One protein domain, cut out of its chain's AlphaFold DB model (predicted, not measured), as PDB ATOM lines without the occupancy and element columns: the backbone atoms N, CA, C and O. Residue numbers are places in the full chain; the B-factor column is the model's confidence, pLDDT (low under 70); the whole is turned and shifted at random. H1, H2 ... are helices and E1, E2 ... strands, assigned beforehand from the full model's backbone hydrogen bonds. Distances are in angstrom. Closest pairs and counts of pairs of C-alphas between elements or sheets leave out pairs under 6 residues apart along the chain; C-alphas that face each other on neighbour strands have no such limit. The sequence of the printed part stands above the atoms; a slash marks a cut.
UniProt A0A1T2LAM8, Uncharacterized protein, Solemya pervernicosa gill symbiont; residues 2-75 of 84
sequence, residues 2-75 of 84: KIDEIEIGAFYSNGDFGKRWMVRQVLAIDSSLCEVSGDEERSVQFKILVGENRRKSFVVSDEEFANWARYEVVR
ATOM      1  N   LYS A   2      38.874  13.411 -31.455       89.06
ATOM      2  CA  LYS A   2      40.146  12.930 -30.898       89.06
ATOM      3  C   LYS A   2      40.101  11.411 -30.726       89.06
ATOM      4  O   LYS A   2      39.029  10.831 -30.603       89.06
ATOM      5  N   ILE A   3      41.263  10.766 -30.751       86.88
ATOM      6  CA  ILE A   3      41.360   9.303 -30.648       86.88
ATOM      7  C   ILE A   3      40.848   8.803 -29.289       86.88
ATOM      8  O   ILE A   3      40.189   7.771 -29.221       86.88
ATOM      9  N   ASP A   4      41.104   9.557 -28.220       88.88
ATOM     10  CA  ASP A   4      40.673   9.258 -26.849       88.88
ATOM     11  C   ASP A   4      39.157   9.405 -26.620       88.88
ATOM     12  O   ASP A   4      38.656   8.925 -25.610       88.88
ATOM     13  N   GLU A   5      38.428  10.013 -27.560       91.62
ATOM     14  CA  GLU A   5      36.962  10.157 -27.539       91.62
ATOM     15  C   GLU A   5      36.243   9.013 -28.291       91.62
ATOM     16  O   GLU A   5      35.014   9.001 -28.391       91.62
ATOM     17  N   ILE A   6      36.989   8.072 -28.886       93.44
ATOM     18  CA  ILE A   6      36.416   6.936 -29.617       93.44
ATOM     19  C   ILE A   6      36.197   5.770 -28.654       93.44
ATOM     20  O   ILE A   6      37.144   5.186 -28.129       93.44
ATOM     21  N   GLU A   7      34.940   5.370 -28.495       95.12
ATOM     22  CA  GLU A   7      34.525   4.329 -27.564       95.12
ATOM     23  C   GLU A   7      33.967   3.098 -28.283       95.12
ATOM     24  O   GLU A   7      33.258   3.181 -29.292       95.12
ATOM     25  N   ILE A   8      34.262   1.919 -27.732       96.44
ATOM     26  CA  ILE A   8      33.695   0.654 -28.205       96.44
ATOM     27  C   ILE A   8      32.186   0.647 -27.950       96.44
ATOM     28  O   ILE A   8      31.720   0.929 -26.852       96.44
ATOM     29  N   GLY A   9      31.409   0.270 -28.966       96.19
ATOM     30  CA  GLY A   9      29.950   0.206 -28.907       96.19
ATOM     31  C   GLY A   9      29.248   1.504 -29.308       96.19
ATOM     32  O   GLY A   9      28.091   1.425 -29.737       96.19
ATOM     33  N   ALA A  10      29.939   2.647 -29.254       97.19
ATOM     34  CA  ALA A  10      29.418   3.942 -29.677       97.19
ATOM     35  C   ALA A  10      29.272   4.046 -31.206       97.19
ATOM     36  O   ALA A  10      29.815   3.242 -31.983       97.19
ATOM     37  N   PHE A  11      28.504   5.045 -31.648       97.50
ATOM     38  CA  PHE A  11      28.242   5.294 -33.062       97.50
ATOM     39  C   PHE A  11      28.742   6.669 -33.472       97.50
ATOM     40  O   PHE A  11      28.545   7.656 -32.774       97.50
ATOM     41  N   TYR A  12      29.319   6.743 -34.665       97.94
ATOM     42  CA  TYR A  12      29.901   7.970 -35.186       97.94
ATOM     43  C   TYR A  12      29.422   8.242 -36.601       97.94
ATOM     44  O   TYR A  12      29.227   7.323 -37.401       97.94
ATOM     45  N   SER A  13      29.255   9.521 -36.915       97.38
ATOM     46  CA  SER A  13      28.929  10.020 -38.241       97.38
ATOM     47  C   SER A  13      30.077  10.834 -38.823       97.38
ATOM     48  O   SER A  13      30.742  11.583 -38.108       97.38
ATOM     49  N   ASN A  14      30.241  10.767 -40.146       96.62
ATOM     50  CA  ASN A  14      31.161  11.633 -40.888       96.62
ATOM     51  C   ASN A  14      30.703  13.092 -41.012       96.62
ATOM     52  O   ASN A  14      31.455  13.929 -41.501       96.62
ATOM     53  N   GLY A  15      29.474  13.423 -40.600       94.06
ATOM     54  CA  GLY A  15      28.951  14.789 -40.679       94.06
ATOM     55  C   GLY A  15      28.609  15.275 -42.091       94.06
ATOM     56  O   GLY A  15      28.281  16.449 -42.253       94.06
ATOM     57  N   ASP A  16      28.658  14.388 -43.087       95.06
ATOM     58  CA  ASP A  16      28.165  14.646 -44.440       95.06
ATOM     59  C   ASP A  16      26.630  14.676 -44.495       95.06
ATOM     60  O   ASP A  16      25.934  14.368 -43.530       95.06
ATOM     61  N   PHE A  17      26.087  14.997 -45.671       88.75
ATOM     62  CA  PHE A  17      24.649  15.011 -45.932       88.75
ATOM     63  C   PHE A  17      24.272  14.107 -47.114       88.75
ATOM     64  O   PHE A  17      25.071  13.839 -48.019       88.75
ATOM     65  N   GLY A  18      23.015  13.653 -47.130       90.19
ATOM     66  CA  GLY A  18      22.443  12.885 -48.236       90.19
ATOM     67  C   GLY A  18      23.134  11.536 -48.449       90.19
ATOM     68  O   GLY A  18      23.343  10.780 -47.508       90.19
ATOM     69  N   LYS A  19      23.491  11.216 -49.700       89.69
ATOM     70  CA  LYS A  19      24.037   9.895 -50.077       89.69
ATOM     71  C   LYS A  19      25.426   9.596 -49.504       89.69
ATOM     72  O   LYS A  19      25.795   8.431 -49.428       89.69
ATOM     73  N   ARG A  20      26.187  10.632 -49.135       93.38
ATOM     74  CA  ARG A  20      27.520  10.498 -48.523       93.38
ATOM     75  C   ARG A  20      27.461  10.384 -47.006       93.38
ATOM     76  O   ARG A  20      28.464  10.051 -46.383       93.38
ATOM     77  N   TRP A  21      26.302  10.667 -46.411       95.19
ATOM     78  CA  TRP A  21      26.135  10.552 -44.976       95.19
ATOM     79  C   TRP A  21      26.225   9.091 -44.548       95.19
ATOM     80  O   TRP A  21      25.565   8.209 -45.105       95.19
ATOM     81  N   MET A  22      27.070   8.852 -43.554       97.06
ATOM     82  CA  MET A  22      27.375   7.523 -43.059       97.06
ATOM     83  C   MET A  22      27.359   7.497 -41.536       97.06
ATOM     84  O   MET A  22      27.691   8.487 -40.880       97.06
ATOM     85  N   VAL A  23      27.012   6.328 -40.997       97.12
ATOM     86  CA  VAL A  23      27.124   6.015 -39.569       97.12
ATOM     87  C   VAL A  23      27.868   4.697 -39.406       97.12
ATOM     88  O   VAL A  23      27.493   3.690 -40.020       97.12
ATOM     89  N   ARG A  24      28.907   4.707 -38.572       97.88
ATOM     90  CA  ARG A  24      29.723   3.543 -38.214       97.88
ATOM     91  C   ARG A  24      29.584   3.267 -36.720       97.88
ATOM     92  O   ARG A  24      29.630   4.198 -35.928       97.88
ATOM     93  N   GLN A  25      29.413   2.001 -36.352       97.88
ATOM     94  CA  GLN A  25      29.492   1.533 -34.967       97.88
ATOM     95  C   GLN A  25      30.881   0.963 -34.714       97.88
ATOM     96  O   GLN A  25      31.308   0.100 -35.486       97.88
ATOM     97  N   VAL A  26      31.545   1.384 -33.644       97.38
ATOM     98  CA  VAL A  26      32.812   0.774 -33.224       97.38
ATOM     99  C   VAL A  26      32.524  -0.567 -32.559       97.38
ATOM    100  O   VAL A  26      31.694  -0.660 -31.658       97.38
ATOM    101  N   LEU A  27      33.190  -1.618 -33.026       96.69
ATOM    102  CA  LEU A  27      33.055  -2.978 -32.502       96.69
ATOM    103  C   LEU A  27      34.226  -3.363 -31.598       96.69
ATOM    104  O   LEU A  27      34.016  -4.076 -30.622       96.69
ATOM    105  N   ALA A  28      35.435  -2.905 -31.924       94.44
ATOM    106  CA  ALA A  28      36.644  -3.171 -31.155       94.44
ATOM    107  C   ALA A  28      37.716  -2.112 -31.448       94.44
ATOM    108  O   ALA A  28      37.745  -1.547 -32.544       94.44
ATOM    109  N   ILE A  29      38.594  -1.885 -30.472       92.06
ATOM    110  CA  ILE A  29      39.798  -1.061 -30.596       92.06
ATOM    111  C   ILE A  29      40.948  -1.876 -30.007       92.06
ATOM    112  O   ILE A  29      40.934  -2.163 -28.813       92.06
ATOM    113  N   ASP A  30      41.900  -2.284 -30.839       85.94
ATOM    114  CA  ASP A  30      43.040  -3.105 -30.423       85.94
ATOM    115  C   ASP A  30      44.203  -2.931 -31.411       85.94
ATOM    116  O   ASP A  30      43.998  -2.779 -32.618       85.94
ATOM    117  N   SER A  31      45.431  -2.967 -30.903       77.50
ATOM    118  CA  SER A  31      46.659  -2.998 -31.701       77.50
ATOM    119  C   SER A  31      46.813  -4.310 -32.481       77.50
ATOM    120  O   SER A  31      47.516  -4.346 -33.482       77.50
ATOM    121  N   SER A  32      46.132  -5.392 -32.082       72.81
ATOM    122  CA  SER A  32      46.205  -6.691 -32.764       72.81
ATOM    123  C   SER A  32      45.309  -6.817 -34.004       72.81
ATOM    124  O   SER A  32      45.302  -7.872 -34.638       72.81
ATOM    125  N   LEU A  33      44.485  -5.809 -34.328       70.75
ATOM    126  CA  LEU A  33      43.524  -5.894 -35.441       70.75
ATOM    127  C   LEU A  33      44.156  -5.619 -36.819       70.75
ATOM    128  O   LEU A  33      43.533  -5.952 -37.828       70.75
ATOM    129  N   CYS A  34      45.372  -5.068 -36.875       58.03
ATOM    130  CA  CYS A  34      46.142  -4.881 -38.107       58.03
ATOM    131  C   CYS A  34      47.465  -5.654 -38.048       58.03
ATOM    132  O   CYS A  34      48.256  -5.481 -37.131       58.03
ATOM    133  N   GLU A  35      47.742  -6.456 -39.081       57.56
ATOM    134  CA  GLU A  35      49.045  -7.114 -39.302       57.56
ATOM    135  C   GLU A  35      50.049  -6.205 -40.047       57.56
ATOM    136  O   GLU A  35      51.085  -6.662 -40.535       57.56
ATOM    137  N   VAL A  36      49.742  -4.912 -40.204       51.47
ATOM    138  CA  VAL A  36      50.586  -3.991 -40.972       51.47
ATOM    139  C   VAL A  36      51.756  -3.537 -40.102       51.47
ATOM    140  O   VAL A  36      51.613  -2.701 -39.224       51.47
ATOM    141  N   SER A  37      52.907  -4.153 -40.372       51.62
ATOM    142  CA  SER A  37      54.254  -3.879 -39.858       51.62
ATOM    143  C   SER A  37      54.513  -2.416 -39.456       51.62
ATOM    144  O   SER A  37      54.790  -1.575 -40.310       51.62
ATOM    145  N   GLY A  38      54.501  -2.143 -38.156       48.25
ATOM    146  CA  GLY A  38      54.869  -0.855 -37.571       48.25
ATOM    147  C   GLY A  38      54.400  -0.801 -36.124       48.25
ATOM    148  O   GLY A  38      53.272  -1.180 -35.833       48.25
ATOM    149  N   ASP A  39      55.293  -0.428 -35.216       49.84
ATOM    150  CA  ASP A  39      55.062  -0.466 -33.775       49.84
ATOM    151  C   ASP A  39      53.810   0.341 -33.354       49.84
ATOM    152  O   ASP A  39      53.621   1.483 -33.756       49.84
ATOM    153  N   GLU A  40      52.978  -0.261 -32.499       55.03
ATOM    154  CA  GLU A  40      52.030   0.411 -31.585       55.03
ATOM    155  C   GLU A  40      50.780   1.128 -32.149       55.03
ATOM    156  O   GLU A  40      49.996   1.653 -31.353       55.03
ATOM    157  N   GLU A  41      50.487   1.098 -33.451       67.75
ATOM    158  CA  GLU A  41      49.256   1.728 -33.971       67.75
ATOM    159  C   GLU A  41      47.985   0.941 -33.581       67.75
ATOM    160  O   GLU A  41      47.770  -0.212 -33.973       67.75
ATOM    161  N   ARG A  42      47.103   1.564 -32.782       82.44
ATOM    162  CA  ARG A  42      45.799   0.982 -32.433       82.44
ATOM    163  C   ARG A  42      44.897   0.986 -33.656       82.44
ATOM    164  O   ARG A  42      44.796   1.963 -34.390       82.44
ATOM    165  N   SER A  43      44.182  -0.110 -33.848       90.31
ATOM    166  CA  SER A  43      43.261  -0.266 -34.964       90.31
ATOM    167  C   SER A  43      41.820  -0.323 -34.475       90.31
ATOM    168  O   SER A  43      41.524  -0.851 -33.405       90.31
ATOM    169  N   VAL A  44      40.911   0.225 -35.276       93.75
ATOM    170  CA  VAL A  44      39.479   0.319 -34.987       93.75
ATOM    171  C   VAL A  44      38.724  -0.589 -35.944       93.75
ATOM    172  O   VAL A  44      38.660  -0.342 -37.151       93.75
ATOM    173  N   GLN A  45      38.092  -1.627 -35.400       95.94
ATOM    174  CA  GLN A  45      37.108  -2.410 -36.135       95.94
ATOM    175  C   GLN A  45      35.738  -1.754 -36.003       95.94
ATOM    176  O   GLN A  45      35.256  -1.508 -34.897       95.94
ATOM    177  N   PHE A  46      35.060  -1.533 -37.126       96.94
ATOM    178  CA  PHE A  46      33.732  -0.930 -37.137       96.94
ATOM    179  C   PHE A  46      32.781  -1.618 -38.113       96.94
ATOM    180  O   PHE A  46      33.200  -2.301 -39.047       96.94
ATOM    181  N   LYS A  47      31.480  -1.377 -37.932       97.81
ATOM    182  CA  LYS A  47      30.405  -1.795 -38.843       97.81
ATOM    183  C   LYS A  47      29.642  -0.599 -39.382       97.81
ATOM    184  O   LYS A  47      29.247   0.283 -38.625       97.81
ATOM    185  N   ILE A  48      29.352  -0.595 -40.681       97.25
ATOM    186  CA  ILE A  48      28.555   0.466 -41.305       97.25
ATOM    187  C   ILE A  48      27.061   0.195 -41.093       97.25
ATOM    188  O   ILE A  48      26.521  -0.814 -41.563       97.25
ATOM    189  N   LEU A  49      26.372   1.113 -40.416       95.81
ATOM    190  CA  LEU A  49      24.932   1.035 -40.148       95.81
ATOM    191  C   LEU A  49      24.093   1.840 -41.141       95.81
ATOM    192  O   LEU A  49      22.984   1.414 -41.490       95.81
ATOM    193  N   VAL A  50      24.638   2.961 -41.616       95.31
ATOM    194  CA  VAL A  50      24.012   3.856 -42.596       95.31
ATOM    195  C   VAL A  50      25.035   4.260 -43.654       95.31
ATOM    196  O   VAL A  50      26.199   4.484 -43.330       95.31
ATOM    197  N   GLY A  51      24.570   4.367 -44.900       93.56
ATOM    198  CA  GLY A  51      25.355   4.776 -46.061       93.56
ATOM    199  C   GLY A  51      25.842   3.604 -46.912       93.56
ATOM    200  O   GLY A  51      25.303   2.494 -46.845       93.56
ATOM    201  N   GLU A  52      26.824   3.869 -47.769       92.25
ATOM    202  CA  GLU A  52      27.383   2.865 -48.674       92.25
ATOM    203  C   GLU A  52      28.032   1.710 -47.898       92.25
ATOM    204  O   GLU A  52      28.519   1.890 -46.789       92.25
ATOM    205  N   ASN A  53      28.032   0.496 -48.462       92.50
ATOM    206  CA  ASN A  53      28.576  -0.699 -47.804       92.50
ATOM    207  C   ASN A  53      27.880  -1.067 -46.476       92.50
ATOM    208  O   ASN A  53      28.446  -1.770 -45.637       92.50
ATOM    209  N   ARG A  54      26.616  -0.659 -46.306       93.06
ATOM    210  CA  ARG A  54      25.778  -1.009 -45.152       93.06
ATOM    211  C   ARG A  54      25.846  -2.500 -44.807       93.06
ATOM    212  O   ARG A  54      25.679  -3.360 -45.673       93.06
ATOM    213  N   ARG A  55      25.970  -2.787 -43.507       94.00
ATOM    214  CA  ARG A  55      26.134  -4.111 -42.877       94.00
ATOM    215  C   ARG A  55      27.512  -4.752 -43.038       94.00
ATOM    216  O   ARG A  55      27.715  -5.797 -42.426       94.00
ATOM    217  N   LYS A  56      28.439  -4.157 -43.794       97.25
ATOM    218  CA  LYS A  56      29.833  -4.615 -43.835       97.25
ATOM    219  C   LYS A  56      30.627  -4.055 -42.655       97.25
ATOM    220  O   LYS A  56      30.286  -2.992 -42.123       97.25
ATOM    221  N   SER A  57      31.681  -4.778 -42.296       96.06
ATOM    222  CA  SER A  57      32.656  -4.384 -41.284       96.06
ATOM    223  C   SER A  57      34.029  -4.202 -41.912       96.06
ATOM    224  O   SER A  57      34.345  -4.865 -42.899       96.06
ATOM    225  N   PHE A  58      34.819  -3.309 -41.331       95.31
ATOM    226  CA  PHE A  58      36.167  -2.974 -41.777       95.31
ATOM    227  C   PHE A  58      37.054  -2.712 -40.563       95.31
ATOM    228  O   PHE A  58      36.547  -2.489 -39.461       95.31
ATOM    229  N   VAL A  59      38.363  -2.742 -40.787       93.56
ATOM    230  CA  VAL A  59      39.392  -2.349 -39.825       93.56
ATOM    231  C   VAL A  59      40.215  -1.243 -40.473       93.56
ATOM    232  O   VAL A  59      40.544  -1.349 -41.653       93.56
ATOM    233  N   VAL A  60      40.483  -0.181 -39.720       92.88
ATOM    234  CA  VAL A  60      41.331   0.959 -40.109       92.88
ATOM    235  C   VAL A  60      42.161   1.388 -38.899       92.88
ATOM    236  O   VAL A  60      41.855   0.956 -37.785       92.88
ATOM    237  N   SER A  61      43.168   2.244 -39.081       91.06
ATOM    238  CA  SER A  61      43.850   2.859 -37.935       91.06
ATOM    239  C   SER A  61      42.896   3.761 -37.147       91.06
ATOM    240  O   SER A  61      41.916   4.299 -37.678       91.06
ATOM    241  N   ASP A  62      43.166   3.930 -35.860       90.50
ATOM    242  CA  ASP A  62      42.448   4.881 -35.017       90.50
ATOM    243  C   ASP A  62      42.526   6.322 -35.545       90.50
ATOM    244  O   ASP A  62      41.513   7.024 -35.529       90.50
ATOM    245  N   GLU A  63      43.661   6.734 -36.115       91.50
ATOM    246  CA  GLU A  63      43.822   8.020 -36.799       91.50
ATOM    247  C   GLU A  63      42.877   8.173 -37.996       91.50
ATOM    248  O   GLU A  63      42.192   9.193 -38.133       91.50
ATOM    249  N   GLU A  64      42.806   7.169 -38.875       93.44
ATOM    250  CA  GLU A  64      41.911   7.208 -40.034       93.44
ATOM    251  C   GLU A  64      40.451   7.297 -39.576       93.44
ATOM    252  O   GLU A  64      39.666   8.098 -40.103       93.44
ATOM    253  N   PHE A  65      40.084   6.526 -38.549       95.25
ATOM    254  CA  PHE A  65      38.744   6.586 -37.986       95.25
ATOM    255  C   PHE A  65      38.447   7.951 -37.351       95.25
ATOM    256  O   PHE A  65      37.379   8.512 -37.600       95.25
ATOM    257  N   ALA A  66      39.374   8.514 -36.576       94.75
ATOM    258  CA  ALA A  66      39.220   9.802 -35.901       94.75
ATOM    259  C   ALA A  66      39.090  10.977 -36.882       94.75
ATOM    260  O   ALA A  66      38.318  11.913 -36.633       94.75
ATOM    261  N   ASN A  67      39.808  10.907 -38.007       95.50
ATOM    262  CA  ASN A  67      39.719  11.866 -39.107       95.50
ATOM    263  C   ASN A  67      38.384  11.762 -39.853       95.50
ATOM    264  O   ASN A  67      37.806  12.779 -40.242       95.50
ATOM    265  N   TRP A  68      37.871  10.542 -40.028       96.50
ATOM    266  CA  TRP A  68      36.556  10.309 -40.620       96.50
ATOM    267  C   TRP A  68      35.406  10.719 -39.682       96.50
ATOM    268  O   TRP A  68      34.401  11.262 -40.142       96.50
ATOM    269  N   ALA A  69      35.529  10.467 -38.377       96.69
ATOM    270  CA  ALA A  69      34.484  10.707 -37.389       96.69
ATOM    271  C   ALA A  69      34.356  12.199 -37.045       96.69
ATOM    272  O   ALA A  69      35.266  12.838 -36.500       96.69
ATOM    273  N   ARG A  70      33.178  12.763 -37.325       96.19
ATOM    274  CA  ARG A  70      32.868  14.165 -37.032       96.19
ATOM    275  C   ARG A  70      32.000  14.340 -35.795       96.19
ATOM    276  O   ARG A  70      32.229  15.286 -35.049       96.19
ATOM    277  N   TYR A  71      31.013  13.469 -35.612       95.75
ATOM    278  CA  TYR A  71      30.082  13.532 -34.488       95.75
ATOM    279  C   TYR A  71      29.855  12.140 -33.929       95.75
ATOM    280  O   TYR A  71      29.611  11.212 -34.702       95.75
ATOM    281  N   GLU A  72      29.866  12.016 -32.609       96.69
ATOM    282  CA  GLU A  72      29.190  10.905 -31.956       96.69
ATOM    283  C   GLU A  72      27.678  11.069 -32.126       96.69
ATOM    284  O   GLU A  72      27.140  12.182 -32.074       96.69
ATOM    285  N   VAL A  73      26.993   9.965 -32.402       96.62
ATOM    286  CA  VAL A  73      25.554   9.938 -32.619       96.62
ATOM    287  C   VAL A  73      24.913   8.798 -31.846       96.62
ATOM    288  O   VAL A  73      25.481   7.725 -31.685       96.62
ATOM    289  N   VAL A  74      23.674   9.006 -31.427       95.81
ATOM    290  CA  VAL A  74      22.828   7.975 -30.832       95.81
ATOM    291  C   VAL A  74      21.622   7.736 -31.721       95.81
ATOM    292  O   VAL A  74      21.147   8.629 -32.431       95.81
ATOM    293  N   ARG A  75      21.136   6.497 -31.718       93.12
ATOM    294  CA  ARG A  75      19.933   6.141 -32.459       93.12
ATOM    295  C   ARG A  75      18.708   6.405 -31.591       93.12
ATOM    296  O   ARG A  75      18.527   5.734 -30.580       93.12
TER     297      ARG A  75
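What this domain is: This is residues 2 to 75 of the 84 residues of an uncharacterized protein of Solemya pervernicosa gill symbiont (UniProt A0A1T2LAM8). A strongly twisted sheet of five strands curls round one short helix, H1, and a long loop, residues 31 to 42, reaches out toward one end of the longest axis. The strands stand in the order E4, E3, E2, E1, E5, all antiparallel, and E1 to E4 form a meander, each strand the antiparallel neighbour of the one before. The printed part has 74 residues, with E1, E2, E3, E4, H1 and E5 along the chain; the class is mostly strand, though under half of the residues are in named elements. It is compact, with a radius of gyration of the C-alphas of 12.0 A, and elongated, spanning 38 by 23 by 18 A.

Where its parts are: E2, residues 23 to 30, is 20.5 A long and bends by 57 degrees at residue 27. E3, residues 43 to 50, is 21.1 A long. E4 is residues 57 to 61, 13.7 A. E1, residues 11 to 13, is 7.0 A long and begins at C-alpha 11 (28.242, 5.294, -33.062). E5, residues 71 to 75, is 12.7 A long and ends at C-alpha 75 (19.933, 6.141, -32.459). H1 is residues 62 to 68, 9.8 A.

How they stand to each other: E2 and E3 form a hairpin, with N 25 and O 47 at 2.9 A. In the hairpin of E3 and E4, N 46 and O 58 are 2.9 A apart. In that of E1 and E2, N 12 and O 24 are 2.9 A apart. Edge strand E5 pairs with E1, N 13 and O 71 at 2.8 A. H1 is on the sheet; its closest C-alphas to E3 are Ser 43 and Asp 62, 5.2 A. In H1 every O i to N i+4 pair is within hydrogen-bond range. Edge strands E4 and E5 are apart.

The domain as a whole: The C-alphas farthest apart, Gly 18 and Asp 39, are 38.1 A from each other. The printed part has no cut. The link from E2 to E3 is long, 12 residues. Mean pLDDT of the printed part is 89.1; residues 34 to 41 are under 70.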